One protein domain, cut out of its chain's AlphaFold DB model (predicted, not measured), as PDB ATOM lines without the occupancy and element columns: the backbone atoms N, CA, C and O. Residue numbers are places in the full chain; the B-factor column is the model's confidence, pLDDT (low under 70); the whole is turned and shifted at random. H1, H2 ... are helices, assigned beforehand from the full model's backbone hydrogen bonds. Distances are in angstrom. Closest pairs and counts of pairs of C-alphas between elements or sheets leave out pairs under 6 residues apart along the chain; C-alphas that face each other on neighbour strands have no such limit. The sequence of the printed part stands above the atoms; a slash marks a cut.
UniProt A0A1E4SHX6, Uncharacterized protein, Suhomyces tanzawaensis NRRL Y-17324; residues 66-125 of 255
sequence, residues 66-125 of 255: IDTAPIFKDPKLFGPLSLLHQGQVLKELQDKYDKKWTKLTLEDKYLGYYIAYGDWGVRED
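What this domain is: This is residues 66 to 125 of the 255 residues of an uncharacterized protein of Suhomyces tanzawaensis NRRL Y-17324 (UniProt A0A1E4SHX6). Two longer helices, H3 and H4, make a V, meeting near the end of H3 and the first half of H4, and two short helices, H1 and H2, pack on H4 at one side of the V. The turn at the closed end of the V is the link of residues 98 to 105, and residues 118 to 125 run on past the end of H4 toward the other end of the long axis. The printed part has 60 residues with four named helices, in the order H1, H2, H3, H4, and no named strand; the class is all helix, with 36 of the 60 residues in the named helices. It is compact, with a radius of gyration of the C-alphas of 11.2 A, and its outline, 34 by 22 by 17 A, is only just elongated.

How they stand to each other: Along the printed part come H1, residues 69 to 73, H2, residues 75 to 78, H3, residues 83 to 97, and H4, residues 106 to 117. H1 and H2 are close but not clearly touching; their closest C-alphas, those of Ile 71 and Leu 77, are 5.8 A apart. H1 and H3 are near each other. H2 and H3 are close but not clearly touching, with the closest C-alphas, those of Phe 78 and Gln 86, 6.7 A apart. H4 is the hub, touching the other three helices. It touches H1 with residues 107 to 111 alone, and the closest C-alphas, those of Phe 72 and Glu 107, are 6.0 A apart. It touches H2 with residues 110 to 115 alone, and the closest C-alphas, those of Pro 75 and Leu 111, are 5.1 A apart. H3, with residues 93 to 96 alone, and H4, with residues 108 to 112 alone, only just touch, with 3 pairs of C-alphas within 8 A; the closest are those of Leu 93 and Asp 108, 6.9 A apart. H3 and H4 run opposite ways at a steep tilt of 54 degrees. In H1, H3 and H4 every O i to N i+4 pair is within hydrogen-bond range; H2 is too short for such a pair, and its one O i to N i+3 pair is within range.

Where its parts are: H1 begins with C-alpha 69 at (-42.273, -15.170, -24.160) and has 5 residues. H2 has 4 residues, Pro 75 to Phe 78. H3, the longest helix with 15 residues, begins with C-alpha 83 at (-30.591, -22.814, -34.230) and is 20.3 A long from first to last C-alpha. H4 has 12 residues and is 16.0 A long, ending with C-alpha 117 at (-28.942, -5.122, -36.009).

The domain as a whole: The two C-alphas farthest apart, those of Lys 100 and Asp 125, are 34.7 A apart. The links from H1 to H2 and from H2 to H3 are tight, and the link from H3 to H4 is short. The printed part has no cut. The mean pLDDT of the printed part of this model is 89.6, and no printed residue is under 70.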
ATOM      1  N   ILE A  66     -39.716 -24.307 -27.099       81.75
ATOM      2  CA  ILE A  66     -39.357 -23.416 -25.998       81.75
ATOM      3  C   ILE A  66     -40.484 -22.412 -25.756       81.75
ATOM      4  O   ILE A  66     -41.190 -22.024 -26.693       81.75
ATOM      5  N   ASP A  67     -40.627 -21.968 -24.508       85.75
ATOM      6  CA  ASP A  67     -41.395 -20.763 -24.208       85.75
ATOM      7  C   ASP A  67     -40.661 -19.549 -24.793       85.75
ATOM      8  O   ASP A  67     -39.550 -19.205 -24.382       85.75
ATOM      9  N   THR A  68     -41.267 -18.921 -25.794       87.25
ATOM     10  CA  THR A  68     -40.690 -17.786 -26.514       87.25
ATOM     11  C   THR A  68     -40.921 -16.464 -25.785       87.25
ATOM     12  O   THR A  68     -40.151 -15.523 -25.980       87.25
ATOM     13  N   ALA A  69     -41.914 -16.383 -24.892       88.56
ATOM     14  CA  ALA A  69     -42.273 -15.170 -24.160       88.56
ATOM     15  C   ALA A  69     -41.102 -14.456 -23.445       88.56
ATOM     16  O   ALA A  69     -41.026 -13.228 -23.549       88.56
ATOM     17  N   PRO A  70     -40.171 -15.139 -22.743       91.19
ATOM     18  CA  PRO A  70     -39.024 -14.465 -22.126       91.19
ATOM     19  C   PRO A  70     -38.087 -13.808 -23.151       91.19
ATOM     20  O   PRO A  70     -37.491 -12.776 -22.860       91.19
ATOM     21  N   ILE A  71     -37.994 -14.354 -24.364       90.31
ATOM     22  CA  ILE A  71     -37.112 -13.849 -25.426       90.31
ATOM     23  C   ILE A  71     -37.698 -12.583 -26.059       90.31
ATOM     24  O   ILE A  71     -36.960 -11.668 -26.416       90.31
ATOM     25  N   PHE A  72     -39.029 -12.498 -26.158       90.25
ATOM     26  CA  PHE A  72     -39.711 -11.277 -26.598       90.25
ATOM     27  C   PHE A  72     -39.508 -10.111 -25.622       90.25
ATOM     28  O   PHE A  72     -39.420  -8.967 -26.063       90.25
ATOM     29  N   LYS A  73     -39.378 -10.395 -24.319       91.88
ATOM     30  CA  LYS A  73     -39.090  -9.377 -23.298       91.88
ATOM     31  C   LYS A  73     -37.628  -8.946 -23.304       91.88
ATOM     32  O   LYS A  73     -37.354  -7.750 -23.293       91.88
ATOM     33  N   ASP A  74     -36.716  -9.915 -23.364       92.06
ATOM     34  CA  ASP A  74     -35.272  -9.687 -23.361       92.06
ATOM     35  C   ASP A  74     -34.626 -10.219 -24.654       92.06
ATOM     36  O   ASP A  74     -34.183 -11.372 -24.709       92.06
ATOM     37  N   PRO A  75     -34.475  -9.368 -25.692       90.75
ATOM     38  CA  PRO A  75     -33.933  -9.782 -26.987       90.75
ATOM     39  C   PRO A  75     -32.523 -10.375 -26.924       90.75
ATOM     40  O   PRO A  75     -32.165 -11.214 -27.746       90.75
ATOM     41  N   LYS A  76     -31.729  -9.997 -25.913       89.94
ATOM     42  CA  LYS A  76     -30.355 -10.487 -25.707       89.94
ATOM     43  C   LYS A  76     -30.262 -11.997 -25.545       89.94
ATOM     44  O   LYS A  76     -29.242 -12.593 -25.883       89.94
ATOM     45  N   LEU A  77     -31.333 -12.621 -25.062       90.94
ATOM     46  CA  LEU A  77     -31.387 -14.065 -24.891       90.94
ATOM     47  C   LEU A  77     -31.401 -14.804 -26.230       90.94
ATOM     48  O   LEU A  77     -31.043 -15.969 -26.251       90.94
ATOM     49  N   PHE A  78     -31.731 -14.143 -27.345       90.62
ATOM     50  CA  PHE A  78     -31.820 -14.761 -28.669       90.62
ATOM     51  C   PHE A  78     -30.487 -15.334 -29.191       90.62
ATOM     52  O   PHE A  78     -30.469 -16.402 -29.800       90.62
ATOM     53  N   GLY A  79     -29.370 -14.643 -28.943       85.94
ATOM     54  CA  GLY A  79     -28.039 -15.029 -29.435       85.94
ATOM     55  C   GLY A  79     -27.591 -16.440 -29.019       85.94
ATOM     56  O   GLY A  79     -27.270 -17.238 -29.896       85.94
ATOM     57  N   PRO A  80     -27.611 -16.792 -27.718       88.75
ATOM     58  CA  PRO A  80     -27.173 -18.107 -27.242       88.75
ATOM     59  C   PRO A  80     -28.161 -19.259 -27.502       88.75
ATOM     60  O   PRO A  80     -27.858 -20.398 -27.139       88.75
ATOM     61  N   LEU A  81     -29.343 -19.012 -28.083       86.94
ATOM     62  CA  LEU A  81     -30.284 -20.090 -28.398       86.94
ATOM     63  C   LEU A  81     -29.711 -21.050 -29.450       86.94
ATOM     64  O   LEU A  81     -28.976 -20.657 -30.353       86.94
ATOM     65  N   SER A  82     -30.133 -22.318 -29.391       88.56
ATOM     66  CA  SER A  82     -29.851 -23.242 -30.491       88.56
ATOM     67  C   SER A  82     -30.604 -22.830 -31.759       88.56
ATOM     68  O   SER A  82     -31.686 -22.238 -31.697       88.56
ATOM     69  N   LEU A  83     -30.056 -23.196 -32.920       86.75
ATOM     70  CA  LEU A  83     -30.591 -22.814 -34.230       86.75
ATOM     71  C   LEU A  83     -32.075 -23.188 -34.414       86.75
ATOM     72  O   LEU A  83     -32.837 -22.433 -35.014       86.75
ATOM     73  N   LEU A  84     -32.502 -24.331 -33.864       86.81
ATOM     74  CA  LEU A  84     -33.899 -24.774 -33.930       86.81
ATOM     75  C   LEU A  84     -34.830 -23.836 -33.150       86.81
ATOM     76  O   LEU A  84     -35.857 -23.405 -33.675       86.81
ATOM     77  N   HIS A  85     -34.444 -23.465 -31.928       87.12
ATOM     78  CA  HIS A  85     -35.223 -22.546 -31.099       87.12
ATOM     79  C   HIS A  85     -35.207 -21.118 -31.668       87.12
ATOM     80  O   HIS A  85     -36.233 -20.440 -31.641       87.12
ATOM     81  N   GLN A  86     -34.087 -20.672 -32.257       89.31
ATOM     82  CA  GLN A  86     -34.031 -19.408 -33.005       89.31
ATOM     83  C   GLN A  86     -35.029 -19.412 -34.168       89.31
ATOM     84  O   GLN A  86     -35.765 -18.443 -34.351       89.31
ATOM     85  N   GLY A  87     -35.114 -20.521 -34.912       89.38
ATOM     86  CA  GLY A  87     -36.095 -20.705 -35.982       89.38
ATOM     87  C   GLY A  87     -37.546 -20.616 -35.498       89.38
ATOM     88  O   GLY A  87     -38.376 -20.008 -36.172       89.38
ATOM     89  N   GLN A  88     -37.854 -21.153 -34.312       90.25
ATOM     90  CA  GLN A  88     -39.185 -21.042 -33.705       90.25
ATOM     91  C   GLN A  88     -39.545 -19.581 -33.390       90.25
ATOM     92  O   GLN A  88     -40.620 -19.122 -33.783       90.25
ATOM     93  N   VAL A  89     -38.643 -18.839 -32.739       91.81
ATOM     94  CA  VAL A  89     -38.840 -17.413 -32.414       91.81
ATOM     95  C   VAL A  89     -38.994 -16.581 -33.686       91.81
ATOM     96  O   VAL A  89     -39.892 -15.747 -33.769       91.81
ATOM     97  N   LEU A  90     -38.161 -16.833 -34.702       92.00
ATOM     98  CA  LEU A  90     -38.234 -16.147 -35.992       92.00
ATOM     99  C   LEU A  90     -39.559 -16.399 -36.703       92.00
ATOM    100  O   LEU A  90     -40.126 -15.467 -37.261       92.00
ATOM    101  N   LYS A  91     -40.065 -17.634 -36.669       93.12
ATOM    102  CA  LYS A  91     -41.356 -17.969 -37.268       93.12
ATOM    103  C   LYS A  91     -42.499 -17.231 -36.573       93.12
ATOM    104  O   LYS A  91     -43.313 -16.612 -37.245       93.12
ATOM    105  N   GLU A  92     -42.524 -17.234 -35.240       92.00
ATOM    106  CA  GLU A  92     -43.545 -16.503 -34.479       92.00
ATOM    107  C   GLU A  92     -43.464 -14.989 -34.726       92.00
ATOM    108  O   GLU A  92     -44.486 -14.318 -34.883       92.00
ATOM    109  N   LEU A  93     -42.248 -14.442 -34.786       92.56
ATOM    110  CA  LEU A  93     -42.021 -13.043 -35.115       92.56
ATOM    111  C   LEU A  93     -42.505 -12.737 -36.539       92.56
ATOM    112  O   LEU A  93     -43.238 -11.772 -36.728       92.56
ATOM    113  N   GLN A  94     -42.172 -13.573 -37.522       93.19
ATOM    114  CA  GLN A  94     -42.616 -13.414 -38.906       93.19
ATOM    115  C   GLN A  94     -44.147 -13.425 -39.005       93.19
ATOM    116  O   GLN A  94     -44.719 -12.509 -39.587       93.19
ATOM    117  N   ASP A  95     -44.821 -14.357 -38.327       93.81
ATOM    118  CA  ASP A  95     -46.288 -14.424 -38.274       93.81
ATOM    119  C   ASP A  95     -46.918 -13.148 -37.663       93.81
ATOM    120  O   ASP A  95     -48.073 -12.796 -37.949       93.81
ATOM    121  N   LYS A  96     -46.188 -12.434 -36.791       92.38
ATOM    122  CA  LYS A  96     -46.587 -11.116 -36.261       92.38
ATOM    123  C   LYS A  96     -46.265  -9.981 -37.239       92.38
ATOM    124  O   LYS A  96     -47.074  -9.061 -37.352       92.38
ATOM    125  N   TYR A  97     -45.140 -10.046 -37.946       91.69
ATOM    126  CA  TYR A  97     -44.709  -9.059 -38.944       91.69
ATOM    127  C   TYR A  97     -45.545  -9.088 -40.227       91.69
ATOM    128  O   TYR A  97     -45.756  -8.037 -40.829       91.69
ATOM    129  N   ASP A  98     -46.080 -10.249 -40.603       93.38
ATOM    130  CA  ASP A  98     -47.005 -10.397 -41.733       93.38
ATOM    131  C   ASP A  98     -48.354  -9.701 -41.465       93.38
ATOM    132  O   ASP A  98     -49.128  -9.404 -42.381       93.38
ATOM    133  N   LYS A  99     -48.653  -9.388 -40.196       92.50
ATOM    134  CA  LYS A  99     -49.805  -8.564 -39.806       92.50
ATOM    135  C   LYS A  99     -49.467  -7.077 -39.951       92.50
ATOM    136  O   LYS A  99     -48.335  -6.652 -40.130       92.50
ATOM    137  N   LYS A 100     -50.489  -6.225 -39.844       93.44
ATOM    138  CA  LYS A 100     -50.307  -4.766 -39.940       93.44
ATOM    139  C   LYS A 100     -49.322  -4.258 -38.874       93.44
ATOM    140  O   LYS A 100     -49.533  -4.507 -37.690       93.44
ATOM    141  N   TRP A 101     -48.354  -3.436 -39.288       91.12
ATOM    142  CA  TRP A 101     -47.306  -2.843 -38.434       91.12
ATOM    143  C   TRP A 101     -47.818  -2.134 -37.167       91.12
ATOM    144  O   TRP A 101     -47.146  -2.067 -36.134       91.12
ATOM    145  N   THR A 102     -49.028  -1.584 -37.242       93.69
ATOM    146  CA  THR A 102     -49.691  -0.887 -36.134       93.69
ATOM    147  C   THR A 102     -50.147  -1.819 -35.015       93.69
ATOM    148  O   THR A 102     -50.342  -1.353 -33.899       93.69
ATOM    149  N   LYS A 103     -50.309  -3.119 -35.292       92.00
ATOM    150  CA  LYS A 103     -50.717  -4.134 -34.311       92.00
ATOM    151  C   LYS A 103     -49.540  -4.807 -33.605       92.00
ATOM    152  O   LYS A 103     -49.776  -5.541 -32.653       92.00
ATOM    153  N   LEU A 104     -48.309  -4.589 -34.071       91.75
ATOM    154  CA  LEU A 104     -47.122  -5.116 -33.405       91.75
ATOM    155  C   LEU A 104     -46.859  -4.357 -32.115       91.75
ATOM    156  O   LEU A 104     -46.890  -3.118 -32.090       91.75
ATOM    157  N   THR A 105     -46.549  -5.114 -31.070       93.62
ATOM    158  CA  THR A 105     -46.123  -4.535 -29.806       93.62
ATOM    159  C   THR A 105     -44.743  -3.905 -29.961       93.62
ATOM    160  O   THR A 105     -44.005  -4.141 -30.923       93.62
ATOM    161  N   LEU A 106     -44.403  -3.037 -29.018       92.94
ATOM    162  CA  LEU A 106     -43.086  -2.419 -28.960       92.94
ATOM    163  C   LEU A 106     -41.997  -3.473 -28.676       92.94
ATOM    164  O   LEU A 106     -40.929  -3.395 -29.273       92.94
ATOM    165  N   GLU A 107     -42.308  -4.496 -27.877       93.31
ATOM    166  CA  GLU A 107     -41.437  -5.652 -27.613       93.31
ATOM    167  C   GLU A 107     -41.112  -6.427 -28.897       93.31
ATOM    168  O   GLU A 107     -39.940  -6.633 -29.208       93.31
ATOM    169  N   ASP A 108     -42.121  -6.751 -29.718       92.06
ATOM    170  CA  ASP A 108     -41.904  -7.449 -30.994       92.06
ATOM    171  C   ASP A 108     -40.983  -6.645 -31.932       92.06
ATOM    172  O   ASP A 108     -40.114  -7.200 -32.605       92.06
ATOM    173  N   LYS A 109     -41.148  -5.316 -31.959       93.00
ATOM    174  CA  LYS A 109     -40.312  -4.418 -32.772       93.00
ATOM    175  C   LYS A 109     -38.881  -4.356 -32.256       93.00
ATOM    176  O   LYS A 109     -37.955  -4.342 -33.065       93.00
ATOM    177  N   TYR A 110     -38.697  -4.320 -30.938       92.12
ATOM    178  CA  TYR A 110     -37.370  -4.354 -30.328       92.12
ATOM    179  C   TYR A 110     -36.662  -5.675 -30.601       92.12
ATOM    180  O   TYR A 110     -35.494  -5.651 -30.990       92.12
ATOM    181  N   LEU A 111     -37.361  -6.805 -30.480       92.75
ATOM    182  CA  LEU A 111     -36.805  -8.112 -30.810       92.75
ATOM    183  C   LEU A 111     -36.412  -8.190 -32.290       92.75
ATOM    184  O   LEU A 111     -35.287  -8.571 -32.599       92.75
ATOM    185  N   GLY A 112     -37.282  -7.772 -33.211       92.12
ATOM    186  CA  GLY A 112     -36.949  -7.778 -34.637       92.12
ATOM    187  C   GLY A 112     -35.799  -6.835 -34.998       92.12
ATOM    188  O   GLY A 112     -34.944  -7.184 -35.810       92.12
ATOM    189  N   TYR A 113     -35.719  -5.667 -34.353       91.69
ATOM    190  CA  TYR A 113     -34.581  -4.762 -34.508       91.69
ATOM    191  C   TYR A 113     -33.281  -5.389 -33.990       91.69
ATOM    192  O   TYR A 113     -32.263  -5.339 -34.676       91.69
ATOM    193  N   TYR A 114     -33.319  -6.021 -32.816       91.56
ATOM    194  CA  TYR A 114     -32.176  -6.720 -32.232       91.56
ATOM    195  C   TYR A 114     -31.721  -7.905 -33.093       91.56
ATOM    196  O   TYR A 114     -30.532  -8.097 -33.316       91.56
ATOM    197  N   ILE A 115     -32.648  -8.678 -33.656       90.56
ATOM    198  CA  ILE A 115     -32.304  -9.773 -34.567       90.56
ATOM    199  C   ILE A 115     -31.589  -9.227 -35.812       90.56
ATOM    200  O   ILE A 115     -30.575  -9.776 -36.229       90.56
ATOM    201  N   ALA A 116     -32.064  -8.121 -36.387       87.44
ATOM    202  CA  ALA A 116     -31.469  -7.554 -37.596       87.44
ATOM    203  C   ALA A 116     -30.130  -6.826 -37.353       87.44
ATOM    204  O   ALA A 116     -29.217  -6.906 -38.182       87.44
ATOM    205  N   TYR A 117     -30.017  -6.095 -36.242       86.69
ATOM    206  CA  TYR A 117     -28.942  -5.122 -36.009       86.69
ATOM    207  C   TYR A 117     -28.241  -5.247 -34.654       86.69
ATOM    208  O   TYR A 117     -27.331  -4.468 -34.390       86.69
ATOM    209  N   GLY A 118     -28.650  -6.183 -33.804       85.62
ATOM    210  CA  GLY A 118     -28.078  -6.390 -32.478       85.62
ATOM    211  C   GLY A 118     -26.670  -6.977 -32.498       85.62
ATOM    212  O   GLY A 118     -26.118  -7.360 -33.534       85.62
ATOM    213  N   ASP A 119     -26.099  -7.057 -31.306       86.56
ATOM    214  CA  ASP A 119     -24.755  -7.526 -30.994       86.56
ATOM    215  C   ASP A 119     -24.690  -9.051 -30.847       86.56
ATOM    216  O   ASP A 119     -24.273  -9.574 -29.820       86.56
ATOM    217  N   TRP A 120     -25.104  -9.783 -31.885       86.94
ATOM    218  CA  TRP A 120     -25.069 -11.251 -31.892       86.94
ATOM    219  C   TRP A 120     -24.546 -11.825 -33.226       86.94
ATOM    220  O   TRP A 120     -24.502 -11.142 -34.258       86.94
ATOM    221  N   GLY A 121     -24.087 -13.081 -33.205       85.25
ATOM    222  CA  GLY A 121     -23.534 -13.791 -34.358       85.25
ATOM    223  C   GLY A 121     -22.282 -13.123 -34.933       85.25
ATOM    224  O   GLY A 121     -21.255 -12.987 -34.278       85.25
ATOM    225  N   VAL A 122     -22.369 -12.659 -36.184       79.69
ATOM    226  CA  VAL A 122     -21.257 -11.991 -36.897       79.69
ATOM    227  C   VAL A 122     -20.839 -10.683 -36.208       79.69
ATOM    228  O   VAL A 122     -19.766 -10.145 -36.490       79.69
ATOM    229  N   ARG A 123     -21.691 -10.153 -35.319       80.69
ATOM    230  CA  ARG A 123     -21.548  -8.826 -34.726       80.69
ATOM    231  C   ARG A 123     -21.131  -8.805 -33.247       80.69
ATOM    232  O   ARG A 123     -20.986  -7.722 -32.689       80.69
ATOM    233  N   GLU A 124     -20.883  -9.957 -32.627       80.25
ATOM    234  CA  GLU A 124     -20.534 -10.060 -31.193       80.25
ATOM    235  C   GLU A 124     -19.208  -9.378 -30.841       80.25
ATOM    236  O   GLU A 124     -19.076  -8.726 -29.808       80.25
ATOM    237  N   ASP A 125     -18.225  -9.474 -31.734       78.06
ATOM    238  CA  ASP A 125     -16.874  -8.954 -31.506       78.06
ATOM    239  C   ASP A 125     -16.770  -7.419 -31.657       78.06
ATOM    240  O   ASP A 125     -15.711  -6.831 -31.405       78.06
TER     241      ASP A 125